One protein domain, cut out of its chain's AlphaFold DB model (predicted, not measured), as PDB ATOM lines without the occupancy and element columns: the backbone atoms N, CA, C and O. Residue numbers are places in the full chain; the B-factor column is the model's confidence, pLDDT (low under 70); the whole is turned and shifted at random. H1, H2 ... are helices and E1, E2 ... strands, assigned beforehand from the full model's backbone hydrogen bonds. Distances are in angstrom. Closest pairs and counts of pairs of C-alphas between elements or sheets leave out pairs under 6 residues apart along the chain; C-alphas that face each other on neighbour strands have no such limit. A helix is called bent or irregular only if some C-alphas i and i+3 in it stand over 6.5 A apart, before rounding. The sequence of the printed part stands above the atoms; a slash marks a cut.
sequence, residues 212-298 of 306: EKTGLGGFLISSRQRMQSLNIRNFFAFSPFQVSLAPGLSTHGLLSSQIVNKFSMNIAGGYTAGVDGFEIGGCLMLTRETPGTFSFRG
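What this domain is: This is residues 212 to 298 of the 306 residues of an uncharacterized protein of Arcticibacter tournemirensis (UniProt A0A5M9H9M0). The chain is wound in a few stacked turns, a short and uneven solenoid whose strands bend from one side of the stack to another, with H1 and H2 outside it. On one side of the stack E1, E2, residues 274 to 281 of E3 and E5 lie in a row; on another side are H3, residues 269 to 274 of E3 and E4, and H2 packs on H3 while H1 just reaches the sheet. The 87 printed residues hold three named helices and five named strands, in the order H1 H2 E1 H3 E2 E3 E4 E5, and the class is mixed, helices and strands. The five strands make one branched, strongly twisted sheet in which the neighbour pairs are parallel. The whole is compact and rounded, with a radius of gyration of the C-alphas of 11.6 A and spans of 30 by 25 by 20 A.

How they stand to each other: Start with H1, residues 215 to 220, which is on the sheet but only grazes it; its closest C-alpha pair with E4, residues 284 to 289, is Gly 217 and Leu 286, 7.2 A apart. Next comes H2, residues 223 to 231, which is not on the sheet. It touches H3, residues 253 to 258, at a steep tilt of 41 degrees, the same way, and their closest C-alphas, of Gln 225 and Leu 254, are 5.1 A apart. E1, residues 237 to 246, bends by 94 degrees at residue 240, and its residues 244 to 246 pair antiparallel with residues 249 to 250. Beside it look for E2, residues 259 to 266, its parallel neighbour, where N 239 and O 260 are 3.0 A apart, within hydrogen-bond range. E1, H3 and E2 form a strand-helix-strand unit, two parallel neighbour strands with a helix between them, and its crossover is right-handed. H3 is on the sheet at a height over the sheet of 6.5 A and only just over E3, residues 269 to 281, with 3 of its C-alphas falling there; on the local plane it runs slantwise to the strands, at 52 degrees to E3. The closest C-alphas of H3 and E3 are those of Ser 257 and Thr 272, 4.4 A apart. E3 bends by 166 degrees at residue 274 and has three neighbours: E2 on one side, E4 and E5, residues 294 to 297, on the other side. Find N 280 and O 264 at 2.8 A towards E2, N 286 and O 270 at 2.9 A towards E4, and N 294 and O 277 at 2.9 A towards E5. Every O i to N i+4 pair is within hydrogen-bond range in H1 and H2; in H3 it is 0 of 2, beside 2 of 3 pairs of O i to N i+3.

Where its parts are: Find C-alpha 215 at (190.263, 51.576, 95.284), where H1 begins its 8.9 A; H2 then covers 12.2 A. From C-alpha 237 at (184.982, 77.418, 102.048) E1 runs 20.1 A to C-alpha 246. H3, 10.5 A, is irregular: C-alphas 254 and 257 are 7.0 A apart. E2 measures 14.2 A, and E3, the longest strand by residues, has its first and last C-alphas 7.5 A apart. E4 measures 15.6 A, and E5, 10.2 A, ends at C-alpha 297, (183.015, 56.540, 114.978).

The domain as a whole: The two C-alphas farthest apart, those of Asn 231 and Gly 298, are 33.0 A from each other. The printed part has no cut and no long link; the link from E1 to H3 is short, and the others are tight. The mean pLDDT of the printed part is 77.3; look for values under 70 at residues 212 to 213, 216, 234 and 283 to 298.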
ATOM      1  N   GLU A 212     190.469  60.155  95.960       69.69
ATOM      2  CA  GLU A 212     189.811  59.824  94.684       69.69
ATOM      3  C   GLU A 212     190.531  58.767  93.824       69.69
ATOM      4  O   GLU A 212     189.947  58.260  92.866       69.69
ATOM      5  N   LYS A 213     191.800  58.452  94.118       69.94
ATOM      6  CA  LYS A 213     192.600  57.433  93.411       69.94
ATOM      7  C   LYS A 213     192.712  56.113  94.179       69.94
ATOM      8  O   LYS A 213     193.258  55.155  93.639       69.94
ATOM      9  N   THR A 214     192.210  56.048  95.410       74.25
ATOM     10  CA  THR A 214     192.180  54.805  96.196       74.25
ATOM     11  C   THR A 214     191.087  53.868  95.668       74.25
ATOM     12  O   THR A 214     190.102  54.336  95.101       74.25
ATOM     13  N   GLY A 215     191.226  52.546  95.835       73.75
ATOM     14  CA  GLY A 215     190.263  51.576  95.284       73.75
ATOM     15  C   GLY A 215     188.820  51.823  95.747       73.75
ATOM     16  O   GLY A 215     187.913  51.951  94.929       73.75
ATOM     17  N   LEU A 216     188.619  51.979  97.058       68.06
ATOM     18  CA  LEU A 216     187.304  52.279  97.633       68.06
ATOM     19  C   LEU A 216     186.897  53.751  97.447       68.06
ATOM     20  O   LEU A 216     185.731  54.019  97.172       68.06
ATOM     21  N   GLY A 217     187.825  54.713  97.518       72.00
ATOM     22  CA  GLY A 217     187.506  56.129  97.295       72.00
ATOM     23  C   GLY A 217     187.103  56.438  95.850       72.00
ATOM     24  O   GLY A 217     186.177  57.209  95.617       72.00
ATOM     25  N   GLY A 218     187.721  55.773  94.873       75.19
ATOM     26  CA  GLY A 218     187.348  55.852  93.460       75.19
ATOM     27  C   GLY A 218     186.032  55.140  93.128       75.19
ATOM     28  O   GLY A 218     185.365  55.529  92.173       75.19
ATOM     29  N   PHE A 219     185.637  54.133  93.916       80.38
ATOM     30  CA  PHE A 219     184.344  53.452  93.778       80.38
ATOM     31  C   PHE A 219     183.184  54.264  94.376       80.38
ATOM     32  O   PHE A 219     182.082  54.266  93.832       80.38
ATOM     33  N   LEU A 220     183.424  54.969  95.486       80.38
ATOM     34  CA  LEU A 220     182.390  55.695  96.231       80.38
ATOM     35  C   LEU A 220     182.129  57.119  95.709       80.38
ATOM     36  O   LEU A 220     181.053  57.664  95.946       80.38
ATOM     37  N   ILE A 221     183.088  57.730  95.008       82.94
ATOM     38  CA  ILE A 221     182.966  59.097  94.481       82.94
ATOM     39  C   ILE A 221     182.516  59.053  93.018       82.94
ATOM     40  O   ILE A 221     183.178  58.485  92.152       82.94
ATOM     41  N   SER A 222     181.404  59.724  92.711       84.38
ATOM     42  CA  SER A 222     180.902  59.804  91.335       84.38
ATOM     43  C   SER A 222     181.827  60.616  90.416       84.38
ATOM     44  O   SER A 222     182.473  61.580  90.835       84.38
ATOM     45  N   SER A 223     181.816  60.317  89.112       84.88
ATOM     46  CA  SER A 223     182.586  61.080  88.116       84.88
ATOM     47  C   SER A 223     182.216  62.565  88.091       84.88
ATOM     48  O   SER A 223     183.082  63.404  87.872       84.88
ATOM     49  N   ARG A 224     180.951  62.914  88.373       84.19
ATOM     50  CA  ARG A 224     180.506  64.314  88.480       84.19
ATOM     51  C   ARG A 224     181.155  65.027  89.663       84.19
ATOM     52  O   ARG A 224     181.619  66.149  89.511       84.19
ATOM     53  N   GLN A 225     181.223  64.366  90.814       82.69
ATOM     54  CA  GLN A 225     181.847  64.916  92.016       82.69
ATOM     55  C   GLN A 225     183.364  65.060  91.852       82.69
ATOM     56  O   GLN A 225     183.931  66.069  92.255       82.69
ATOM     57  N   ARG A 226     183.999  64.107  91.164       83.81
ATOM     58  CA  ARG A 226     185.412  64.188  90.779       83.81
ATOM     59  C   ARG A 226     185.696  65.320  89.786       83.81
ATOM     60  O   ARG A 226     186.652  66.063  89.948       83.81
ATOM     61  N   MET A 227     184.866  65.490  88.757       82.44
ATOM     62  CA  MET A 227     185.033  66.601  87.810       82.44
ATOM     63  C   MET A 227     184.814  67.956  88.487       82.44
ATOM     64  O   MET A 227     185.553  68.900  88.216       82.44
ATOM     65  N   GLN A 228     183.852  68.043  89.411       83.25
ATOM     66  CA  GLN A 228     183.658  69.233  90.232       83.25
ATOM     67  C   GLN A 228     184.918  69.538  91.043       83.25
ATOM     68  O   GLN A 228     185.422  70.656  90.970       83.25
ATOM     69  N   SER A 229     185.475  68.551  91.750       81.56
ATOM     70  CA  SER A 229     186.641  68.784  92.603       81.56
ATOM     71  C   SER A 229     187.889  69.219  91.833       81.56
ATOM     72  O   SER A 229     188.688  70.005  92.345       81.56
ATOM     73  N   LEU A 230     188.027  68.775  90.581       83.06
ATOM     74  CA  LEU A 230     189.093  69.205  89.676       83.06
ATOM     75  C   LEU A 230     188.877  70.627  89.134       83.06
ATOM     76  O   LEU A 230     189.841  71.389  89.055       83.06
ATOM     77  N   ASN A 231     187.638  71.005  88.803       78.00
ATOM     78  CA  ASN A 231     187.316  72.328  88.249       78.00
ATOM     79  C   ASN A 231     187.490  73.469  89.265       78.00
ATOM     80  O   ASN A 231     187.789  74.594  88.873       78.00
ATOM     81  N   ILE A 232     187.324  73.190  90.563       81.75
ATOM     82  CA  ILE A 232     187.433  74.183  91.649       81.75
ATOM     83  C   ILE A 232     188.503  73.815  92.684       81.75
ATOM     84  O   ILE A 232     188.350  74.075  93.874       81.75
ATOM     85  N   ARG A 233     189.624  73.238  92.234       71.19
ATOM     86  CA  ARG A 233     190.700  72.732  93.108       71.19
ATOM     87  C   ARG A 233     191.274  73.763  94.094       71.19
ATOM     88  O   ARG A 233     191.747  73.378  95.152       71.19
ATOM     89  N   ASN A 234     191.230  75.053  93.755       65.38
ATOM     90  CA  ASN A 234     191.792  76.136  94.576       65.38
ATOM     91  C   ASN A 234     190.738  76.884  95.413       65.38
ATOM     92  O   ASN A 234     191.024  77.962  95.932       65.38
ATOM     93  N   PHE A 235     189.513  76.368  95.491       76.19
ATOM     94  CA  PHE A 235     188.431  76.966  96.262       76.19
ATOM     95  C   PHE A 235     188.195  76.134  97.519       76.19
ATOM     96  O   PHE A 235     187.867  74.956  97.414       76.19
ATOM     97  N   PHE A 236     188.330  76.762  98.688       79.06
ATOM     98  CA  PHE A 236     187.929  76.185  99.965       79.06
ATOM     99  C   PHE A 236     187.021  77.158 100.705       79.06
ATOM    100  O   PHE A 236     187.286  78.361 100.743       79.06
ATOM    101  N   ALA A 237     185.941  76.640 101.278       78.75
ATOM    102  CA  ALA A 237     184.982  77.418 102.048       78.75
ATOM    103  C   ALA A 237     184.729  76.775 103.411       78.75
ATOM    104  O   ALA A 237     184.857  75.565 103.581       78.75
ATOM    105  N   PHE A 238     184.336  77.589 104.384       82.75
ATOM    106  CA  PHE A 238     184.021  77.124 105.730       82.75
ATOM    107  C   PHE A 238     182.517  77.043 105.929       82.75
ATOM    108  O   PHE A 238     181.777  77.939 105.518       82.75
ATOM    109  N   SER A 239     182.061  75.994 106.605       84.25
ATOM    110  CA  SER A 239     180.654  75.839 106.960       84.25
ATOM    111  C   SER A 239     180.494  75.404 108.421       84.25
ATOM    112  O   SER A 239     181.324  74.654 108.940       84.25
ATOM    113  N   PRO A 240     179.462  75.887 109.140       87.25
ATOM    114  CA  PRO A 240     179.278  75.537 110.545       87.25
ATOM    115  C   PRO A 240     178.887  74.068 110.745       87.25
ATOM    116  O   PRO A 240     179.319  73.471 111.726       87.25
ATOM    117  N   PHE A 241     178.102  73.479 109.836       88.19
ATOM    118  CA  PHE A 241     177.685  72.085 109.940       88.19
ATOM    119  C   PHE A 241     177.492  71.421 108.572       88.19
ATOM    120  O   PHE A 241     177.074  72.075 107.618       88.19
ATOM    121  N   GLN A 242     177.703  70.105 108.513       89.31
ATOM    122  CA  GLN A 242     177.330  69.242 107.395       89.31
ATOM    123  C   GLN A 242     176.571  68.017 107.892       89.31
ATOM    124  O   GLN A 242     176.952  67.397 108.884       89.31
ATOM    125  N   VAL A 243     175.539  67.625 107.143       91.56
ATOM    126  CA  VAL A 243     174.921  66.302 107.266       91.56
ATOM    127  C   VAL A 243     175.015  65.605 105.916       91.56
ATOM    128  O   VAL A 243     174.655  66.187 104.890       91.56
ATOM    129  N   SER A 244     175.517  64.372 105.898       90.12
ATOM    130  CA  SER A 244     175.613  63.567 104.682       90.12
ATOM    131  C   SER A 244     175.039  62.167 104.864       90.12
ATOM    132  O   SER A 244     175.173  61.539 105.917       90.12
ATOM    133  N   LEU A 245     174.369  61.690 103.817       89.31
ATOM    134  CA  LEU A 245     173.895  60.313 103.719       89.31
ATOM    135  C   LEU A 245     174.900  59.458 102.951       89.31
ATOM    136  O   LEU A 245     175.215  58.368 103.408       89.31
ATOM    137  N   ALA A 246     175.408  59.952 101.820       87.44
ATOM    138  CA  ALA A 246     176.416  59.295 100.983       87.44
ATOM    139  C   ALA A 246     177.336  60.352 100.330       87.44
ATOM    140  O   ALA A 246     176.960  61.529 100.269       87.44
ATOM    141  N   PRO A 247     178.509  59.979  99.780       84.69
ATOM    142  CA  PRO A 247     179.321  60.891  98.978       84.69
ATOM    143  C   PRO A 247     178.509  61.541  97.847       84.69
ATOM    144  O   PRO A 247     177.883  60.867  97.031       84.69
ATOM    145  N   GLY A 248     178.471  62.876  97.840       82.38
ATOM    146  CA  GLY A 248     177.697  63.667  96.877       82.38
ATOM    147  C   GLY A 248     176.233  63.897  97.270       82.38
ATOM    148  O   GLY A 248     175.585  64.753  96.670       82.38
ATOM    149  N   LEU A 249     175.733  63.210  98.305       88.38
ATOM    150  CA  LEU A 249     174.413  63.406  98.906       88.38
ATOM    151  C   LEU A 249     174.562  63.965 100.329       88.38
ATOM    152  O   LEU A 249     174.472  63.250 101.331       88.38
ATOM    153  N   SER A 250     174.817  65.269 100.399       89.75
ATOM    154  CA  SER A 250     174.950  66.034 101.639       89.75
ATOM    155  C   SER A 250     174.303  67.409 101.511       89.75
ATOM    156  O   SER A 250     173.923  67.823 100.414       89.75
ATOM    157  N   THR A 251     174.253  68.151 102.617       88.06
ATOM    158  CA  THR A 251     173.868  69.575 102.657       88.06
ATOM    159  C   THR A 251     174.627  70.452 101.656       88.06
ATOM    160  O   THR A 251     174.127  71.500 101.261       88.06
ATOM    161  N   HIS A 252     175.809  70.016 101.215       85.56
ATOM    162  CA  HIS A 252     176.656  70.745 100.270       85.56
ATOM    163  C   HIS A 252     176.817  70.046  98.915       85.56
ATOM    164  O   HIS A 252     177.510  70.550  98.030       85.56
ATOM    165  N   GLY A 253     176.191  68.879  98.737       88.06
ATOM    166  CA  GLY A 253     176.197  68.119  97.490       88.06
ATOM    167  C   GLY A 253     177.606  67.880  96.937       88.06
ATOM    168  O   GLY A 253     178.493  67.370  97.626       88.06
ATOM    169  N   LEU A 254     177.824  68.274  95.681       86.69
ATOM    170  CA  LEU A 254     179.092  68.079  94.966       86.69
ATOM    171  C   LEU A 254     180.231  68.990  95.456       86.69
ATOM    172  O   LEU A 254     181.386  68.691  95.176       86.69
ATOM    173  N   LEU A 255     179.919  70.068  96.188       87.00
ATOM    174  CA  LEU A 255     180.908  71.003  96.744       87.00
ATOM    175  C   LEU A 255     181.477  70.547  98.085       87.00
ATOM    176  O   LEU A 255     182.418  71.151  98.586       87.00
ATOM    177  N   SER A 256     180.919  69.490  98.672       83.94
ATOM    178  CA  SER A 256     181.355  68.953  99.964       83.94
ATOM    179  C   SER A 256     182.874  68.712 100.025       83.94
ATOM    180  O   SER A 256     183.509  69.036 101.022       83.94
ATOM    181  N   SER A 257     183.499  68.308  98.914       82.25
ATOM    182  CA  SER A 257     184.954  68.114  98.800       82.25
ATOM    183  C   SER A 257     185.826  69.378  98.866       82.25
ATOM    184  O   SER A 257     187.049  69.264  98.890       82.25
ATOM    185  N   GLN A 258     185.217  70.566  98.875       85.00
ATOM    186  CA  GLN A 258     185.864  71.882  98.989       85.00
ATOM    187  C   GLN A 258     185.466  72.606 100.279       85.00
ATOM    188  O   GLN A 258     185.775  73.784 100.455       85.00
ATOM    189  N   ILE A 259     184.741  71.943 101.179       84.00
ATOM    190  CA  ILE A 259     184.202  72.583 102.375       84.00
ATOM    191  C   ILE A 259     184.838  71.989 103.621       84.00
ATOM    192  O   ILE A 259     184.878  70.773 103.797       84.00
ATOM    193  N   VAL A 260     185.342  72.868 104.485       84.62
ATOM    194  CA  VAL A 260     185.815  72.523 105.826       84.62
ATOM    195  C   VAL A 260     184.689  72.822 106.807       84.62
ATOM    196  O   VAL A 260     184.197  73.950 106.892       84.62
ATOM    197  N   ASN A 261     184.251  71.799 107.532       83.69
ATOM    198  CA  ASN A 261     183.108  71.893 108.434       83.69
ATOM    199  C   ASN A 261     183.557  71.975 109.898       83.69
ATOM    200  O   ASN A 261     184.485  71.276 110.288       83.69
ATOM    201  N   LYS A 262     182.880  72.766 110.738       83.50
ATOM    202  CA  LYS A 262     183.105  72.713 112.202       83.50
ATOM    203  C   LYS A 262     182.436  71.501 112.851       83.50
ATOM    204  O   LYS A 262     182.984  70.896 113.768       83.50
ATOM    205  N   PHE A 263     181.245  71.151 112.376       84.69
ATOM    206  CA  PHE A 263     180.515  69.953 112.773       84.69
ATOM    207  C   PHE A 263     180.161  69.129 111.536       84.69
ATOM    208  O   PHE A 263     179.659  69.671 110.554       84.69
ATOM    209  N   SER A 264     180.383  67.821 111.562       85.88
ATOM    210  CA  SER A 264     180.030  66.954 110.435       85.88
ATOM    211  C   SER A 264     179.395  65.661 110.926       85.88
ATOM    212  O   SER A 264     179.956  64.971 111.773       85.88
ATOM    213  N   MET A 265     178.218  65.339 110.389       87.81
ATOM    214  CA  MET A 265     177.491  64.103 110.658       87.81
ATOM    215  C   MET A 265     177.345  63.301 109.364       87.81
ATOM    216  O   MET A 265     176.621  63.703 108.451       87.81
ATOM    217  N   ASN A 266     177.997  62.144 109.290       85.38
ATOM    218  CA  ASN A 266     177.916  61.245 108.139       85.38
ATOM    219  C   ASN A 266     177.166  59.969 108.543       85.38
ATOM    220  O   ASN A 266     177.650  59.199 109.369       85.38
ATOM    221  N   ILE A 267     175.980  59.752 107.968       84.50
ATOM    222  CA  ILE A 267     175.058  58.676 108.362       84.50
ATOM    223  C   ILE A 267     175.473  57.335 107.740       84.50
ATOM    224  O   ILE A 267     175.774  56.401 108.478       84.50
ATOM    225  N   ALA A 268     175.536  57.228 106.403       81.81
ATOM    226  CA  ALA A 268     176.073  56.038 105.728       81.81
ATOM    227  C   ALA A 268     177.461  56.311 105.127       81.81
ATOM    228  O   ALA A 268     178.380  55.519 105.333       81.81
ATOM    229  N   GLY A 269     177.663  57.477 104.505       80.62
ATOM    230  CA  GLY A 269     178.998  58.005 104.260       80.62
ATOM    231  C   GLY A 269     179.070  59.437 103.743       80.62
ATOM    232  O   GLY A 269     178.064  60.013 103.344       80.62
ATOM    233  N   GLY A 270     180.269  60.017 103.756       82.81
ATOM    234  CA  GLY A 270     180.495  61.419 103.390       82.81
ATOM    235  C   GLY A 270     181.852  61.661 102.738       82.81
ATOM    236  O   GLY A 270     182.786  60.888 102.940       82.81
ATOM    237  N   TYR A 271     181.944  62.738 101.950       85.19
ATOM    238  CA  TYR A 271     183.195  63.222 101.362       85.19
ATOM    239  C   TYR A 271     183.352  64.715 101.661       85.19
ATOM    240  O   TYR A 271     182.510  65.493 101.225       85.19
ATOM    241  N   THR A 272     184.365  65.115 102.433       84.50
ATOM    242  CA  THR A 272     184.573  66.515 102.864       84.50
ATOM    243  C   THR A 272     186.020  66.965 102.658       84.50
ATOM    244  O   THR A 272     186.928  66.129 102.626       84.50
ATOM    245  N   ALA A 273     186.258  68.275 102.519       78.25
ATOM    246  CA  ALA A 273     187.631  68.791 102.476       78.25
ATOM    247  C   ALA A 273     188.330  68.589 103.826       78.25
ATOM    248  O   ALA A 273     189.464  68.131 103.868       78.25
ATOM    249  N   GLY A 274     187.621  68.858 104.922       79.81
ATOM    250  CA  GLY A 274     188.121  68.648 106.278       79.81
ATOM    251  C   GLY A 274     187.054  68.877 107.343       79.81
ATOM    252  O   GLY A 274     185.942  69.321 107.029       79.81
ATOM    253  N   VAL A 275     187.397  68.575 108.597       79.06
ATOM    254  CA  VAL A 275     186.578  68.889 109.779       79.06
ATOM    255  C   VAL A 275     187.457  69.495 110.876       79.06
ATOM    256  O   VAL A 275     188.354  68.823 111.376       79.06
ATOM    257  N   ASP A 276     187.175  70.738 111.263       78.50
ATOM    258  CA  ASP A 276     187.891  71.497 112.304       78.50
ATOM    259  C   ASP A 276     186.973  71.690 113.522       78.50
ATOM    260  O   ASP A 276     186.325  72.727 113.707       78.50
ATOM    261  N   GLY A 277     186.806  70.610 114.288       78.50
ATOM    262  CA  GLY A 277     185.865  70.535 115.402       78.50
ATOM    263  C   GLY A 277     185.413  69.103 115.678       78.50
ATOM    264  O   GLY A 277     186.232  68.256 116.036       78.50
ATOM    265  N   PHE A 278     184.112  68.834 115.543       80.44
ATOM    266  CA  PHE A 278     183.511  67.555 115.934       80.44
ATOM    267  C   PHE A 278     182.955  66.772 114.743       80.44
ATOM    268  O   PHE A 278     182.192  67.300 113.930       80.44
ATOM    269  N   GLU A 279     183.299  65.489 114.670       79.56
ATOM    270  CA  GLU A 279     182.869  64.598 113.595       79.56
ATOM    271  C   GLU A 279     182.148  63.357 114.149       79.56
ATOM    272  O   GLU A 279     182.695  62.627 114.978       79.56
ATOM    273  N   ILE A 280     180.928  63.094 113.668       81.50
ATOM    274  CA  ILE A 280     180.150  61.885 113.975       81.50
ATOM    275  C   ILE A 280     179.993  61.061 112.702       81.50
ATOM    276  O   ILE A 280     179.442  61.538 111.707       81.50
ATOM    277  N   GLY A 281     180.450  59.809 112.737       74.56
ATOM    278  CA  GLY A 281     180.421  58.917 111.578       74.56
ATOM    279  C   GLY A 281     179.774  57.568 111.833       74.56
ATOM    280  O   GLY A 281     180.108  56.889 112.802       74.56
ATOM    281  N   GLY A 282     178.898  57.170 110.909       70.06
ATOM    282  CA  GLY A 282     178.375  55.814 110.786       70.06
ATOM    283  C   GLY A 282     179.395  54.857 110.162       70.06
ATOM    284  O   GLY A 282     180.236  54.315 110.875       70.06
ATOM    285  N   CYS A 283     179.294  54.615 108.844       67.69
ATOM    286  CA  CYS A 283     180.009  53.512 108.177       67.69
ATOM    287  C   CYS A 283     181.256  53.908 107.363       67.69
ATOM    288  O   CYS A 283     182.258  53.209 107.452       67.69
ATOM    289  N   LEU A 284     181.207  54.957 106.523       67.44
ATOM    290  CA  LEU A 284     182.301  55.289 105.591       67.44
ATOM    291  C   LEU A 284     182.572  56.799 105.525       67.44
ATOM    292  O   LEU A 284     181.711  57.580 105.129       67.44
ATOM    293  N   MET A 285     183.788  57.231 105.852       66.06
ATOM    294  CA  MET A 285     184.182  58.644 105.785       66.06
ATOM    295  C   MET A 285     185.395  58.822 104.882       66.06
ATOM    296  O   MET A 285     186.381  58.100 105.020       66.06
ATOM    297  N   LEU A 286     185.299  59.787 103.968       67.31
ATOM    298  CA  LEU A 286     186.377  60.216 103.088       67.31
ATOM    299  C   LEU A 286     186.672  61.688 103.388       67.31
ATOM    300  O   LEU A 286     185.833  62.561 103.157       67.31
ATOM    301  N   THR A 287     187.870  61.971 103.879       59.78
ATOM    302  CA  THR A 287     188.280  63.330 104.249       59.78
ATOM    303  C   THR A 287     189.633  63.633 103.621       59.78
ATOM    304  O   THR A 287     190.497  62.757 103.596       59.78
ATOM    305  N   ARG A 288     189.806  64.844 103.073       64.69
ATOM    306  CA  ARG A 288     191.079  65.259 102.460       64.69
ATOM    307  C   ARG A 288     192.108  65.760 103.485       64.69
ATOM    308  O   ARG A 288     193.282  65.464 103.309       64.69
ATOM    309  N   GLU A 289     191.688  66.449 104.552       62.12
ATOM    310  CA  GLU A 289     192.572  66.995 105.598       62.12
ATOM    311  C   GLU A 289     191.964  66.937 107.020       62.12
ATOM    312  O   GLU A 289     190.749  67.047 107.190       62.12
ATOM    313  N   THR A 290     192.807  66.838 108.060       53.12
ATOM    314  CA  THR A 290     192.384  66.868 109.481       53.12
ATOM    315  C   THR A 290     193.242  67.800 110.347       53.12
ATOM    316  O   THR A 290     194.219  67.350 110.952       53.12
ATOM    317  N   PRO A 291     192.879  69.083 110.489       49.78
ATOM    318  CA  PRO A 291     193.339  69.906 111.603       49.78
ATOM    319  C   PRO A 291     192.386  69.747 112.805       49.78
ATOM    320  O   PRO A 291     191.190  69.980 112.683       49.78
ATOM    321  N   GLY A 292     192.909  69.361 113.976       53.44
ATOM    322  CA  GLY A 292     192.256  69.595 115.280       53.44
ATOM    323  C   GLY A 292     190.958  68.835 115.613       53.44
ATOM    324  O   GLY A 292     190.197  69.299 116.460       53.44
ATOM    325  N   THR A 293     190.673  67.693 114.983       53.03
ATOM    326  CA  THR A 293     189.376  66.998 115.098       53.03
ATOM    327  C   THR A 293     189.230  66.124 116.357       53.03
ATOM    328  O   THR A 293     190.089  65.297 116.654       53.03
ATOM    329  N   PHE A 294     188.073  66.203 117.027       51.88
ATOM    330  CA  PHE A 294     187.569  65.164 117.935       51.88
ATOM    331  C   PHE A 294     186.509  64.327 117.196       51.88
ATOM    332  O   PHE A 294     185.489  64.863 116.763       51.88
ATOM    333  N   SER A 295     186.748  63.023 117.021       55.53
ATOM    334  CA  SER A 295     185.895  62.138 116.207       55.53
ATOM    335  C   SER A 295     185.314  60.985 117.031       55.53
ATOM    336  O   SER A 295     186.028  60.362 117.816       55.53
ATOM    337  N   PHE A 296     184.026  60.683 116.840       48.69
ATOM    338  CA  PHE A 296     183.344  59.517 117.416       48.69
ATOM    339  C   PHE A 296     182.787  58.646 116.277       48.69
ATOM    340  O   PHE A 296     181.990  59.125 115.463       48.69
ATOM    341  N   ARG A 297     183.227  57.380 116.176       55.34
ATOM    342  CA  ARG A 297     183.015  56.540 114.978       55.34
ATOM    343  C   ARG A 297     182.541  55.120 115.285       55.34
ATOM    344  O   ARG A 297     183.025  54.492 116.221       55.34
ATOM    345  N   GLY A 298     181.621  54.631 114.446       41.06
ATOM    346  CA  GLY A 298     181.028  53.292 114.512       41.06
ATOM    347  C   GLY A 298     181.911  52.183 113.931       41.06
ATOM    348  O   GLY A 298     182.194  51.241 114.656       41.06
TER     349      GLY A 298